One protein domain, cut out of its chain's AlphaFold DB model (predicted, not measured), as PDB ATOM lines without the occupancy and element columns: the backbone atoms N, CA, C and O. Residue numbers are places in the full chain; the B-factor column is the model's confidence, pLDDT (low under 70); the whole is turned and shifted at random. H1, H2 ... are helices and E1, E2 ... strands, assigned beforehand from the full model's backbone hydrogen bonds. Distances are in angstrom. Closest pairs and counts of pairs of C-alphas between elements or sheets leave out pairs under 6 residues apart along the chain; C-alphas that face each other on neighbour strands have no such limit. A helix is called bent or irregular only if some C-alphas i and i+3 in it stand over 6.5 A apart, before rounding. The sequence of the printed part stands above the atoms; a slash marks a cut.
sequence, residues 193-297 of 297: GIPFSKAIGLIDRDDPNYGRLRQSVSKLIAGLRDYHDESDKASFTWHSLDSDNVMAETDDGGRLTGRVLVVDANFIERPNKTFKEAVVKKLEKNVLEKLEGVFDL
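AT A GLANCE: This is residues 193 to 297 of the 297 residues of an uncharacterized protein of Parcubacteria group bacterium CG1_02_58_44 (UniProt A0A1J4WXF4). Two long helices, H2 and H3, run side by side in opposite directions, and a small three-stranded sheet packs with its edge strand E3 under the first half of H2. The short helix H1 covers the other edge of the sheet at E1, on the same face as H2, while H3 lies off the sheet. The printed part has 105 residues with three named helices and three named strands, in the order E1, H1, H2, E2, E3, H3; the sheet runs E1, E2, E3, antiparallel throughout, and the class is mixed, helices and strands. The whole is compact, with a radius of gyration of the C-alphas of 14.1 A, but elongated in outline, spanning 44 by 24 by 18 A.

HOW THE PARTS SIT: Strand E1, residues 193 to 195, is an edge strand and the antiparallel neighbour of E2, residues 246 to 250, at 131 degrees; N 194 and O 248 are within hydrogen-bond range at 3.0 A. E2 and E3, residues 256 to 262, form a hairpin at 152 degrees, with N 247 and O 261 at 2.8 A and N 249 and O 259 at 2.9 A. Helix H1, residues 196 to 200, is on the sheet at a height of 8.1 A and only just over E1, on which 3 of its 5 C-alphas fall. H2, residues 210 to 229, is on the same face at a height of 9.0 A, giving two layers, a helix layer and a sheet. It lies over E3 and runs along the strands, at 3 degrees to E3 on the local plane; their closest C-alphas, of Leu 213 and Gly 258, are 3.8 A apart. H3, residues 273 to 295, is not on the sheet. It touches H2 at a shallow tilt of 15 degrees, opposite ways, with the C-alphas of Arg 214 and Phe 295 closest at 6.0 A. H1 and H3 are close but not clearly touching, with the C-alphas of Ile 200 and Val 294 closest at 7.5 A. Every O i to N i+4 pair is within hydrogen-bond range in H1 and H2, and 17 of 19 in H3.

IN THESE COORDINATES: E1 begins at C-alpha 193, (142.007, 161.180, 147.466). H2 is 28.7 A long from C-alpha 210, (148.344, 156.452, 134.117). E3 is 15.4 A long and E2 12.9 A. H3, 30.9 A long, ends at C-alpha 295, (150.150, 148.081, 137.472); it has a kink of 32 degrees near residue 283 and is irregular, C-alphas 286 and 289 being 7.0 A apart.

THE WHOLE: The two C-alphas farthest apart, of Asp 206 and Pro 271, are 45.4 A apart. The printed part has no cut and ends at the chain's last residue, 297. The link from H2 to E2, residues 230 to 245, is long. Mean pLDDT of the printed part is 83.1; 18 residues are under 70, namely 231 to 235, 237, 239 and 265 to 275.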
ATOM      1  N   GLY A 193     141.481 162.496 147.760       84.62
ATOM      2  CA  GLY A 193     142.007 161.180 147.466       84.62
ATOM      3  C   GLY A 193     140.964 160.116 147.726       84.62
ATOM      4  O   GLY A 193     140.046 160.303 148.521       84.62
ATOM      5  N   ILE A 194     141.124 158.995 147.039       86.00
ATOM      6  CA  ILE A 194     140.335 157.794 147.271       86.00
ATOM      7  C   ILE A 194     141.263 156.634 147.645       86.00
ATOM      8  O   ILE A 194     142.407 156.582 147.174       86.00
ATOM      9  N   PRO A 195     140.783 155.675 148.455       87.62
ATOM     10  CA  PRO A 195     141.513 154.441 148.713       87.62
ATOM     11  C   PRO A 195     141.845 153.716 147.416       87.62
ATOM     12  O   PRO A 195     141.084 153.762 146.441       87.62
ATOM     13  N   PHE A 196     142.959 152.990 147.414       88.94
ATOM     14  CA  PHE A 196     143.400 152.256 146.233       88.94
ATOM     15  C   PHE A 196     142.373 151.234 145.745       88.94
ATOM     16  O   PHE A 196     142.262 151.029 144.541       88.94
ATOM     17  N   SER A 197     141.580 150.633 146.632       88.19
ATOM     18  CA  SER A 197     140.513 149.709 146.229       88.19
ATOM     19  C   SER A 197     139.488 150.360 145.296       88.19
ATOM     20  O   SER A 197     139.046 149.724 144.340       88.19
ATOM     21  N   LYS A 198     139.160 151.638 145.525       90.56
ATOM     22  CA  LYS A 198     138.307 152.434 144.634       90.56
ATOM     23  C   LYS A 198     139.080 152.910 143.406       90.56
ATOM     24  O   LYS A 198     138.564 152.809 142.297       90.56
ATOM     25  N   ALA A 199     140.316 153.379 143.595       92.25
ATOM     26  CA  ALA A 199     141.153 153.887 142.509       92.25
ATOM     27  C   ALA A 199     141.371 152.851 141.404       92.25
ATOM     28  O   ALA A 199     141.303 153.202 140.234       92.25
ATOM     29  N   ILE A 200     141.560 151.577 141.766       93.12
ATOM     30  CA  ILE A 200     141.752 150.473 140.813       93.12
ATOM     31  C   ILE A 200     140.596 150.380 139.811       93.12
ATOM     32  O   ILE A 200     140.835 150.147 138.630       93.12
ATOM     33  N   GLY A 201     139.356 150.614 140.252       90.94
ATOM     34  CA  GLY A 201     138.183 150.613 139.373       90.94
ATOM     35  C   GLY A 201     138.109 151.803 138.409       90.94
ATOM     36  O   GLY A 201     137.317 151.766 137.474       90.94
ATOM     37  N   LEU A 202     138.919 152.843 138.627       91.31
ATOM     38  CA  LEU A 202     139.003 154.044 137.790       91.31
ATOM     39  C   LEU A 202     140.255 154.064 136.902       91.31
ATOM     40  O   LEU A 202     140.470 155.038 136.182       91.31
ATOM     41  N   ILE A 203     141.106 153.035 136.974       93.94
ATOM     42  CA  ILE A 203     142.321 152.973 136.162       93.94
ATOM     43  C   ILE A 203     141.933 152.787 134.698       93.94
ATOM     44  O   ILE A 203     141.437 151.736 134.295       93.94
ATOM     45  N   ASP A 204     142.252 153.797 133.902       92.56
ATOM     46  CA  ASP A 204     142.296 153.728 132.451       92.56
ATOM     47  C   ASP A 204     143.764 153.797 132.017       92.56
ATOM     48  O   ASP A 204     144.467 154.759 132.327       92.56
ATOM     49  N   ARG A 205     144.247 152.748 131.341       93.62
ATOM     50  CA  ARG A 205     145.652 152.643 130.913       93.62
ATOM     51  C   ARG A 205     145.992 153.615 129.782       93.62
ATOM     52  O   ARG A 205     147.171 153.918 129.600       93.62
ATOM     53  N   ASP A 206     144.979 154.106 129.073       93.06
ATOM     54  CA  ASP A 206     145.122 155.101 128.015       93.06
ATOM     55  C   ASP A 206     145.058 156.542 128.565       93.06
ATOM     56  O   ASP A 206     145.337 157.499 127.834       93.06
ATOM     57  N   ASP A 207     144.740 156.727 129.857       92.00
ATOM     58  CA  ASP A 207     144.733 158.048 130.489       92.00
ATOM     59  C   ASP A 207     146.165 158.622 130.570       92.00
ATOM     60  O   ASP A 207     147.089 157.936 131.027       92.00
ATOM     61  N   PRO A 208     146.388 159.899 130.192       90.94
ATOM     62  CA  PRO A 208     147.705 160.535 130.266       90.94
ATOM     63  C   PRO A 208     148.365 160.485 131.654       90.94
ATOM     64  O   PRO A 208     149.595 160.504 131.756       90.94
ATOM     65  N   ASN A 209     147.576 160.405 132.728       93.81
ATOM     66  CA  ASN A 209     148.066 160.317 134.099       93.81
ATOM     67  C   ASN A 209     148.424 158.886 134.523       93.81
ATOM     68  O   ASN A 209     149.088 158.725 135.551       93.81
ATOM     69  N   TYR A 210     148.058 157.847 133.761       94.88
ATOM     70  CA  TYR A 210     148.344 156.452 134.117       94.88
ATOM     71  C   TYR A 210     149.844 156.188 134.271       94.88
ATOM     72  O   TYR A 210     150.275 155.595 135.260       94.88
ATOM     73  N   GLY A 211     150.663 156.690 133.340       95.25
ATOM     74  CA  GLY A 211     152.120 156.543 133.414       95.25
ATOM     75  C   GLY A 211     152.704 157.160 134.690       95.25
ATOM     76  O   GLY A 211     153.570 156.563 135.334       95.25
ATOM     77  N   ARG A 212     152.174 158.320 135.100       94.75
ATOM     78  CA  ARG A 212     152.552 158.988 136.349       94.75
ATOM     79  C   ARG A 212     152.097 158.187 137.569       94.75
ATOM     80  O   ARG A 212     152.905 157.963 138.465       94.75
ATOM     81  N   LEU A 213     150.855 157.699 137.567       95.50
ATOM     82  CA  LEU A 213     150.310 156.867 138.639       95.50
ATOM     83  C   LEU A 213     151.154 155.610 138.846       95.50
ATOM     84  O   LEU A 213     151.598 155.343 139.960       95.50
ATOM     85  N   ARG A 214     151.438 154.881 137.761       96.56
ATOM     86  CA  ARG A 214     152.280 153.680 137.767       96.56
ATOM     87  C   ARG A 214     153.663 153.975 138.342       96.56
ATOM     88  O   ARG A 214     154.162 153.210 139.164       96.56
ATOM     89  N   GLN A 215     154.277 155.092 137.948       95.19
ATOM     90  CA  GLN A 215     155.576 155.502 138.481       95.19
ATOM     91  C   GLN A 215     155.508 155.836 139.979       95.19
ATOM     92  O   GLN A 215     156.389 155.423 140.733       95.19
ATOM     93  N   SER A 216     154.479 156.560 140.424       94.88
ATOM     94  CA  SER A 216     154.271 156.872 141.841       94.88
ATOM     95  C   SER A 216     154.036 155.614 142.678       94.88
ATOM     96  O   SER A 216     154.624 155.491 143.748       94.88
ATOM     97  N   VAL A 217     153.253 154.653 142.183       96.00
ATOM     98  CA  VAL A 217     153.030 153.364 142.859       96.00
ATOM     99  C   VAL A 217     154.320 152.549 142.936       96.00
ATOM    100  O   VAL A 217     154.662 152.057 144.006       96.00
ATOM    101  N   SER A 218     155.085 152.471 141.844       95.94
ATOM    102  CA  SER A 218     156.383 151.785 141.826       95.94
ATOM    103  C   SER A 218     157.363 152.374 142.846       95.94
ATOM    104  O   SER A 218     157.952 151.637 143.634       95.94
ATOM    105  N   LYS A 219     157.480 153.707 142.893       94.50
ATOM    106  CA  LYS A 219     158.314 154.410 143.879       94.50
ATOM    107  C   LYS A 219     157.851 154.174 145.316       94.50
ATOM    108  O   LYS A 219     158.688 153.965 146.187       94.50
ATOM    109  N   LEU A 220     156.538 154.196 145.560       93.12
ATOM    110  CA  LEU A 220     155.972 153.914 146.878       93.12
ATOM    111  C   LEU A 220     156.348 152.503 147.344       93.12
ATOM    112  O   LEU A 220     156.829 152.348 148.461       93.12
ATOM    113  N   ILE A 221     156.145 151.488 146.499       94.12
ATOM    114  CA  ILE A 221     156.449 150.089 146.834       94.12
ATOM    115  C   ILE A 221     157.937 149.929 147.154       94.12
ATOM    116  O   ILE A 221     158.272 149.381 148.203       94.12
ATOM    117  N   ALA A 222     158.813 150.448 146.288       92.50
ATOM    118  CA  ALA A 222     160.256 150.384 146.496       92.50
ATOM    119  C   ALA A 222     160.657 151.040 147.824       92.50
ATOM    120  O   ALA A 222     161.277 150.398 148.666       92.50
ATOM    121  N   GLY A 223     160.213 152.273 148.072       89.06
ATOM    122  CA  GLY A 223     160.590 152.985 149.288       89.06
ATOM    123  C   GLY A 223     159.983 152.407 150.574       89.06
ATOM    124  O   GLY A 223     160.580 152.550 151.639       89.06
ATOM    125  N   LEU A 224     158.832 151.725 150.506       88.44
ATOM    126  CA  LEU A 224     158.286 150.985 151.649       88.44
ATOM    127  C   LEU A 224     159.105 149.727 151.969       88.44
ATOM    128  O   LEU A 224     159.314 149.442 153.147       88.44
ATOM    129  N   ARG A 225     159.585 149.005 150.951       90.12
ATOM    130  CA  ARG A 225     160.486 147.855 151.132       90.12
ATOM    131  C   ARG A 225     161.846 148.297 151.669       90.12
ATOM    132  O   ARG A 225     162.291 147.759 152.679       90.12
ATOM    133  N   ASP A 226     162.423 149.355 151.101       87.00
ATOM    134  CA  ASP A 226     163.671 149.956 151.591       87.00
ATOM    135  C   ASP A 226     163.535 150.395 153.058       87.00
ATOM    136  O   ASP A 226     164.380 150.080 153.897       87.00
ATOM    137  N   TYR A 227     162.418 151.052 153.405       81.94
ATOM    138  CA  TYR A 227     162.108 151.421 154.788       81.94
ATOM    139  C   TYR A 227     162.117 150.208 155.728       81.94
ATOM    140  O   TYR A 227     162.597 150.313 156.857       81.94
ATOM    141  N   HIS A 228     161.605 149.056 155.288       80.69
ATOM    142  CA  HIS A 228     161.577 147.839 156.104       80.69
ATOM    143  C   HIS A 228     162.940 147.174 156.211       80.69
ATOM    144  O   HIS A 228     163.253 146.649 157.277       80.69
ATOM    145  N   ASP A 229     163.758 147.187 155.170       82.81
ATOM    146  CA  ASP A 229     165.047 146.492 155.181       82.81
ATOM    147  C   ASP A 229     166.099 147.194 156.061       82.81
ATOM    148  O   ASP A 229     166.976 146.538 156.626       82.81
ATOM    149  N   GLU A 230     165.978 148.507 156.268       75.12
ATOM    150  CA  GLU A 230     166.979 149.322 156.974       75.12
ATOM    151  C   GLU A 230     167.026 149.150 158.504       75.12
ATOM    152  O   GLU A 230     168.050 149.437 159.128       75.12
ATOM    153  N   SER A 231     165.942 148.711 159.150       69.38
ATOM    154  CA  SER A 231     165.910 148.536 160.611       69.38
ATOM    155  C   SER A 231     165.032 147.370 161.023       69.38
ATOM    156  O   SER A 231     163.938 147.175 160.509       69.38
ATOM    157  N   ASP A 232     165.458 146.626 162.040       65.56
ATOM    158  CA  ASP A 232     164.688 145.568 162.698       65.56
ATOM    159  C   ASP A 232     163.372 146.042 163.345       65.56
ATOM    160  O   ASP A 232     162.526 145.206 163.668       65.56
ATOM    161  N   LYS A 233     163.180 147.358 163.485       62.28
ATOM    162  CA  LYS A 233     161.987 147.987 164.070       62.28
ATOM    163  C   LYS A 233     161.113 148.724 163.059       62.28
ATOM    164  O   LYS A 233     159.945 148.960 163.347       62.28
ATOM    165  N   ALA A 234     161.646 149.070 161.887       67.25
ATOM    166  CA  ALA A 234     160.890 149.791 160.871       67.25
ATOM    167  C   ALA A 234     159.810 148.886 160.263       67.25
ATOM    168  O   ALA A 234     160.106 147.849 159.664       67.25
ATOM    169  N   SER A 235     158.546 149.269 160.434       69.75
ATOM    170  CA  SER A 235     157.414 148.550 159.854       69.75
ATOM    171  C   SER A 235     156.286 149.504 159.503       69.75
ATOM    172  O   SER A 235     155.785 150.221 160.362       69.75
ATOM    173  N   PHE A 236     155.870 149.452 158.240       71.88
ATOM    174  CA  PHE A 236     154.664 150.087 157.721       71.88
ATOM    175  C   PHE A 236     153.562 149.003 157.588       71.88
ATOM    176  O   PHE A 236     153.821 147.831 157.367       71.88
ATOM    177  N   THR A 237     152.317 149.402 157.742       69.62
ATOM    178  CA  THR A 237     151.096 148.739 158.292       69.62
ATOM    179  C   THR A 237     149.974 149.465 157.575       69.62
ATOM    180  O   THR A 237     149.155 150.208 158.111       69.62
ATOM    181  N   TRP A 238     150.017 149.312 156.275       74.69
ATOM    182  CA  TRP A 238     148.908 149.646 155.436       74.69
ATOM    183  C   TRP A 238     148.184 148.328 155.213       74.69
ATOM    184  O   TRP A 238     148.654 147.420 154.534       74.69
ATOM    185  N   HIS A 239     147.125 148.130 155.993       67.94
ATOM    186  CA  HIS A 239     146.562 146.797 156.202       67.94
ATOM    187  C   HIS A 239     145.744 146.272 155.020       67.94
ATOM    188  O   HIS A 239     145.568 145.053 154.904       67.94
ATOM    189  N   SER A 240     145.203 147.174 154.202       77.69
ATOM    190  CA  SER A 240     144.369 146.866 153.046       77.69
ATOM    191  C   SER A 240     144.365 148.028 152.055       77.69
ATOM    192  O   SER A 240     144.624 149.170 152.423       77.69
ATOM    193  N   LEU A 241     143.983 147.739 150.811       80.81
ATOM    194  CA  LEU A 241     143.759 148.748 149.769       80.81
ATOM    195  C   LEU A 241     142.571 149.680 150.069       80.81
ATOM    196  O   LEU A 241     142.450 150.722 149.434       80.81
ATOM    197  N   ASP A 242     141.710 149.304 151.019       79.56
ATOM    198  CA  ASP A 242     140.587 150.113 151.512       79.56
ATOM    199  C   ASP A 242     140.992 151.111 152.603       79.56
ATOM    200  O   ASP A 242     140.153 151.868 153.073       79.56
ATOM    201  N   SER A 243     142.242 151.070 153.071       73.94
ATOM    202  CA  SER A 243     142.733 152.004 154.081       73.94
ATOM    203  C   SER A 243     143.060 153.355 153.455       73.94
ATOM    204  O   SER A 243     143.744 153.421 152.435       73.94
ATOM    205  N   ASP A 244     142.649 154.417 154.144       73.44
ATOM    206  CA  ASP A 244     142.853 155.811 153.731       73.44
ATOM    207  C   ASP A 244     144.244 156.357 154.111       73.44
ATOM    208  O   ASP A 244     144.535 157.535 153.909       73.44
ATOM    209  N   ASN A 245     145.127 155.518 154.668       76.38
ATOM    210  CA  ASN A 245     146.478 155.929 155.065       76.38
ATOM    211  C   ASN A 245     147.315 156.330 153.847       76.38
ATOM    212  O   ASN A 245     148.138 157.245 153.920       76.38
ATOM    213  N   VAL A 246     147.085 155.640 152.728       84.44
ATOM    214  CA  VAL A 246     147.684 155.932 151.432       84.44
ATOM    215  C   VAL A 246     146.576 155.980 150.388       84.44
ATOM    216  O   VAL A 246     145.834 155.013 150.213       84.44
ATOM    217  N   MET A 247     146.470 157.100 149.684       88.56
ATOM    218  CA  MET A 247     145.396 157.371 148.732       88.56
ATOM    219  C   MET A 247     145.941 157.712 147.349       88.56
ATOM    220  O   MET A 247     147.034 158.265 147.215       88.56
ATOM    221  N   ALA A 248     145.149 157.419 146.320       92.06
ATOM    222  CA  ALA A 248     145.360 157.973 144.990       92.06
ATOM    223  C   ALA A 248     144.628 159.318 144.901       92.06
ATOM    224  O   ALA A 248     143.446 159.398 145.234       92.06
ATOM    225  N   GLU A 249     145.331 160.369 144.488       92.44
ATOM    226  CA  GLU A 249     144.759 161.712 144.381       92.44
ATOM    227  C   GLU A 249     143.814 161.810 143.174       92.44
ATOM    228  O   GLU A 249     144.095 161.277 142.092       92.44
ATOM    229  N   THR A 250     142.707 162.523 143.363       90.50
ATOM    230  CA  THR A 250     141.714 162.824 142.333       90.50
ATOM    231  C   THR A 250     141.548 164.328 142.134       90.50
ATOM    232  O   THR A 250     141.665 165.103 143.083       90.50
ATOM    233  N   ASP A 251     141.220 164.741 140.913       88.62
ATOM    234  CA  ASP A 251     140.799 166.112 140.619       88.62
ATOM    235  C   ASP A 251     139.340 166.386 141.045       88.62
ATOM    236  O   ASP A 251     138.652 165.528 141.604       88.62
ATOM    237  N   ASP A 252     138.851 167.603 140.780       82.94
ATOM    238  CA  ASP A 252     137.472 168.015 141.079       82.94
ATOM    239  C   ASP A 252     136.407 167.183 140.344       82.94
ATOM    240  O   ASP A 252     135.266 167.114 140.793       82.94
ATOM    241  N   GLY A 253     136.772 166.554 139.224       86.19
ATOM    242  CA  GLY A 253     135.909 165.674 138.441       86.19
ATOM    243  C   GLY A 253     135.989 164.204 138.856       86.19
ATOM    244  O   GLY A 253     135.367 163.366 138.205       86.19
ATOM    245  N   GLY A 254     136.757 163.874 139.901       85.75
ATOM    246  CA  GLY A 254     136.955 162.504 140.371       85.75
ATOM    247  C   GLY A 254     137.918 161.677 139.514       85.75
ATOM    248  O   GLY A 254     137.977 160.458 139.678       85.75
ATOM    249  N   ARG A 255     138.680 162.297 138.601       91.25
ATOM    250  CA  ARG A 255     139.686 161.597 137.785       91.25
ATOM    251  C   ARG A 255     141.006 161.502 138.532       91.25
ATOM    252  O   ARG A 255     141.402 162.440 139.217       91.25
ATOM    253  N   LEU A 256     141.722 160.394 138.357       94.00
ATOM    254  CA  LEU A 256     143.037 160.194 138.965       94.00
ATOM    255  C   LEU A 256     144.055 161.195 138.394       94.00
ATOM    256  O   LEU A 256     144.249 161.278 137.181       94.00
ATOM    257  N   THR A 257     144.757 161.920 139.265       93.00
ATOM    258  CA  THR A 257     145.790 162.901 138.863       93.00
ATOM    259  C   THR A 257     147.152 162.255 138.589       93.00
ATOM    260  O   THR A 257     148.103 162.898 138.132       93.00
ATOM    261  N   GLY A 258     147.274 160.971 138.934       92.75
ATOM    262  CA  GLY A 258     148.517 160.213 138.907       92.75
ATOM    263  C   GLY A 258     149.421 160.427 140.120       92.75
ATOM    264  O   GLY A 258     150.520 159.878 140.143       92.75
ATOM    265  N   ARG A 259     148.994 161.198 141.130       92.69
ATOM    266  CA  ARG A 259     149.704 161.296 142.413       92.69
ATOM    267  C   ARG A 259     149.197 160.257 143.407       92.69
ATOM    268  O   ARG A 259     148.024 159.894 143.424       92.69
ATOM    269  N   VAL A 260     150.111 159.820 144.264       93.19
ATOM    270  CA  VAL A 260     149.839 158.954 145.411       93.19
ATOM    271  C   VAL A 260     150.288 159.695 146.657       93.19
ATOM    272  O   VAL A 260     151.364 160.294 146.650       93.19
ATOM    273  N   LEU A 261     149.461 159.683 147.696       89.06
ATOM    274  CA  LEU A 261     149.670 160.481 148.896       89.06
ATOM    275  C   LEU A 261     149.539 159.620 150.149       89.06
ATOM    276  O   LEU A 261     148.539 158.933 150.335       89.06
ATOM    277  N   VAL A 262     150.548 159.679 151.011       86.38
ATOM    278  CA  VAL A 262     150.530 159.166 152.379       86.38
ATOM    279  C   VAL A 262     149.906 160.251 153.248       86.38
ATOM    280  O   VAL A 262     150.518 161.284 153.511       86.38
ATOM    281  N   VAL A 263     148.654 160.046 153.641       76.75
ATOM    282  CA  VAL A 263     147.853 161.036 154.384       76.75
ATOM    283  C   VAL A 263     147.851 160.743 155.879       76.75
ATOM    284  O   VAL A 263     147.654 161.649 156.695       76.75
ATOM    285  N   ASP A 264     148.159 159.498 156.237       73.25
ATOM    286  CA  ASP A 264     148.341 159.077 157.613       73.25
ATOM    287  C   ASP A 264     149.484 158.060 157.720       73.25
ATOM    288  O   ASP A 264     149.453 156.982 157.124       73.25
ATOM    289  N   ALA A 265     150.501 158.410 158.504       63.34
ATOM    290  CA  ALA A 265     151.605 157.523 158.847       63.34
ATOM    291  C   ALA A 265     151.279 156.795 160.160       63.34
ATOM    292  O   ALA A 265     152.043 156.854 161.116       63.34
ATOM    293  N   ASN A 266     150.114 156.148 160.223       57.88
ATOM    294  CA  ASN A 266     149.582 155.632 161.479       57.88
ATOM    295  C   ASN A 266     150.244 154.328 161.922       57.88
ATOM    296  O   ASN A 266     149.933 153.269 161.365       57.88
ATOM    297  N   PHE A 267     151.123 154.394 162.930       55.31
ATOM    298  CA  PHE A 267     151.951 153.254 163.306       55.31
ATOM    299  C   PHE A 267     152.168 152.982 164.777       55.31
ATOM    300  O   PHE A 267     152.186 153.848 165.643       55.31
ATOM    301  N   ILE A 268     152.308 151.677 165.017       43.16
ATOM    302  CA  ILE A 268     152.615 151.058 166.288       43.16
ATOM    303  C   ILE A 268     154.061 150.553 166.184       43.16
ATOM    304  O   ILE A 268     154.269 149.402 165.789       43.16
ATOM    305  N   GLU A 269     155.063 151.353 166.565       38.22
ATOM    306  CA  GLU A 269     156.338 150.774 167.010       38.22
ATOM    307  C   GLU A 269     156.015 149.799 168.152       38.22
ATOM    308  O   GLU A 269     155.660 150.200 169.265       38.22
ATOM    309  N   ARG A 270     156.103 148.486 167.897       45.78
ATOM    310  CA  ARG A 270     156.207 147.492 168.972       45.78
ATOM    311  C   ARG A 270     157.588 146.855 168.924       45.78
ATOM    312  O   ARG A 270     158.005 146.397 167.864       45.78
ATOM    313  N   PRO A 271     158.276 146.754 170.070       38.38
ATOM    314  CA  PRO A 271     159.698 146.421 170.163       38.38
ATOM    315  C   PRO A 271     160.066 144.959 169.824       38.38
ATOM    316  O   PRO A 271     161.119 144.494 170.250       38.38
ATOM    317  N   ASN A 272     159.238 144.200 169.093       51.19
ATOM    318  CA  ASN A 272     159.493 142.781 168.823       51.19
ATOM    319  C   ASN A 272     159.595 142.460 167.320       51.19
ATOM    320  O   ASN A 272     158.632 142.604 166.569       51.19
ATOM    321  N   LYS A 273     160.747 141.908 166.922       50.81
ATOM    322  CA  LYS A 273     161.077 141.420 165.575       50.81
ATOM    323  C   LYS A 273     160.020 140.477 164.972       50.81
ATOM    324  O   LYS A 273     159.712 140.586 163.790       50.81
ATOM    325  N   THR A 274     159.404 139.602 165.775       55.12
ATOM    326  CA  THR A 274     158.344 138.685 165.304       55.12
ATOM    327  C   THR A 274     157.088 139.434 164.844       55.12
ATOM    328  O   THR A 274     156.376 138.978 163.950       55.12
ATOM    329  N   PHE A 275     156.812 140.601 165.430       65.62
ATOM    330  CA  PHE A 275     155.686 141.439 165.028       65.62
ATOM    331  C   PHE A 275     155.958 142.128 163.686       65.62
ATOM    332  O   PHE A 275     155.079 142.127 162.825       65.62
ATOM    333  N   LYS A 276     157.190 142.615 163.466       73.56
ATOM    334  CA  LYS A 276     157.609 143.189 162.178       73.56
ATOM    335  C   LYS A 276     157.386 142.203 161.034       73.56
ATOM    336  O   LYS A 276     156.698 142.539 160.079       73.56
ATOM    337  N   GLU A 277     157.910 140.981 161.136       78.31
ATOM    338  CA  GLU A 277     157.787 139.978 160.064       78.31
ATOM    339  C   GLU A 277     156.320 139.700 159.694       78.31
ATOM    340  O   GLU A 277     155.977 139.612 158.514       78.31
ATOM    341  N   ALA A 278     155.429 139.622 160.688       79.25
ATOM    342  CA  ALA A 278     154.000 139.424 160.458       79.25
ATOM    343  C   ALA A 278     153.331 140.638 159.788       79.25
ATOM    344  O   ALA A 278     152.506 140.463 158.887       79.25
ATOM    345  N   VAL A 279     153.680 141.855 160.215       77.25
ATOM    346  CA  VAL A 279     153.163 143.110 159.649       77.25
ATOM    347  C   VAL A 279     153.618 143.281 158.204       77.25
ATOM    348  O   VAL A 279     152.772 143.462 157.329       77.25
ATOM    349  N   VAL A 280     154.919 143.143 157.942       83.75
ATOM    350  CA  VAL A 280     155.505 143.275 156.601       83.75
ATOM    351  C   VAL A 280     154.920 142.227 155.664       83.75
ATOM    352  O   VAL A 280     154.412 142.569 154.603       83.75
ATOM    353  N   LYS A 281     154.850 140.957 156.087       86.88
ATOM    354  CA  LYS A 281     154.229 139.895 155.282       86.88
ATOM    355  C   LYS A 281     152.760 140.182 154.959       86.88
ATOM    356  O   LYS A 281     152.284 139.827 153.881       86.88
ATOM    357  N   LYS A 282     152.019 140.788 155.892       84.75
ATOM    358  CA  LYS A 282     150.625 141.186 155.663       84.75
ATOM    359  C   LYS A 282     150.540 142.346 154.671       84.75
ATOM    360  O   LYS A 282     149.667 142.295 153.809       84.75
ATOM    361  N   LEU A 283     151.413 143.349 154.786       85.88
ATOM    362  CA  LEU A 283     151.498 144.462 153.840       85.88
ATOM    363  C   LEU A 283     151.812 143.955 152.427       85.88
ATOM    364  O   LEU A 283     151.059 144.251 151.501       85.88
ATOM    365  N   GLU A 284     152.869 143.156 152.284       92.06
ATOM    366  CA  GLU A 284     153.296 142.573 151.009       92.06
ATOM    367  C   GLU A 284     152.136 141.851 150.324       92.06
ATOM    368  O   GLU A 284     151.652 142.277 149.276       92.06
ATOM    369  N   LYS A 285     151.585 140.832 150.991       92.00
ATOM    370  CA  LYS A 285     150.548 139.974 150.415       92.00
ATOM    371  C   LYS A 285     149.234 140.700 150.130       92.00
ATOM    372  O   LYS A 285     148.533 140.407 149.159       92.00
ATOM    373  N   ASN A 286     148.800 141.574 151.039       86.50
ATOM    374  CA  ASN A 286     147.460 142.151 150.940       86.50
ATOM    375  C   ASN A 286     147.415 143.421 150.104       86.50
ATOM    376  O   ASN A 286     146.313 143.786 149.680       86.50
ATOM    377  N   VAL A 287     148.560 144.077 149.913       90.94
ATOM    378  CA  VAL A 287     148.638 145.405 149.318       90.94
ATOM    379  C   VAL A 287     149.699 145.475 148.227       90.94
ATOM    380  O   VAL A 287     149.315 145.675 147.077       90.94
ATOM    381  N   LEU A 288     150.986 145.299 148.542       94.44
ATOM    382  CA  LEU A 288     152.063 145.589 147.581       94.44
ATOM    383  C   LEU A 288     152.012 144.651 146.370       94.44
ATOM    384  O   LEU A 288     151.866 145.142 145.256       94.44
ATOM    385  N   GLU A 289     151.962 143.331 146.580       95.12
ATOM    386  CA  GLU A 289     151.860 142.336 145.495       95.12
ATOM    387  C   GLU A 289     150.612 142.556 144.619       95.12
ATOM    388  O   GLU A 289     150.619 142.331 143.408       95.12
ATOM    389  N   LYS A 290     149.508 143.025 145.218       94.88
ATOM    390  CA  LYS A 290     148.280 143.321 144.468       94.88
ATOM    391  C   LYS A 290     148.425 144.563 143.604       94.88
ATOM    392  O   LYS A 290     147.930 144.571 142.482       94.88
ATOM    393  N   LEU A 291     149.067 145.607 144.122       95.19
ATOM    394  CA  LEU A 291     149.356 146.808 143.345       95.19
ATOM    395  C   LEU A 291     150.327 146.488 142.211       95.19
ATOM    396  O   LEU A 291     150.086 146.919 141.090       95.19
ATOM    397  N   GLU A 292     151.353 145.674 142.461       96.38
ATOM    398  CA  GLU A 292     152.260 145.198 141.410       96.38
ATOM    399  C   GLU A 292     151.492 144.480 140.295       96.38
ATOM    400  O   GLU A 292     151.656 144.818 139.125       96.38
ATOM    401  N   GLY A 293     150.563 143.585 140.651       95.19
ATOM    402  CA  GLY A 293     149.707 142.900 139.681       95.19
ATOM    403  C   GLY A 293     148.744 143.816 138.915       95.19
ATOM    404  O   GLY A 293     148.469 143.569 137.746       95.19
ATOM    405  N   VAL A 294     148.227 144.881 139.534       94.19
ATOM    406  CA  VAL A 294     147.350 145.852 138.849       94.19
ATOM    407  C   VAL A 294     148.129 146.697 137.836       94.19
ATOM    408  O   VAL A 294     147.627 146.988 136.745       94.19
ATOM    409  N   PHE A 295     149.336 147.117 138.214       94.25
ATOM    410  CA  PHE A 295     150.150 148.081 137.472       94.25
ATOM    411  C   PHE A 295     151.223 147.438 136.577       94.25
ATOM    412  O   PHE A 295     151.988 148.168 135.936       94.25
ATOM    413  N   ASP A 296     151.270 146.104 136.509       91.12
ATOM    414  CA  ASP A 296     152.285 145.317 135.798       91.12
ATOM    415  C   ASP A 296     153.712 145.779 136.164       91.12
ATOM    416  O   ASP A 296     154.485 146.206 135.294       91.12
ATOM    417  N   LEU A 297     154.014 145.822 137.468       91.56
ATOM    418  CA  LEU A 297     155.304 146.261 138.027       91.56
ATOM    419  C   LEU A 297     156.273 145.104 138.268       91.56
ATOM    420  O   LEU A 297     155.804 143.992 138.595       91.56
TER     421      LEU A 297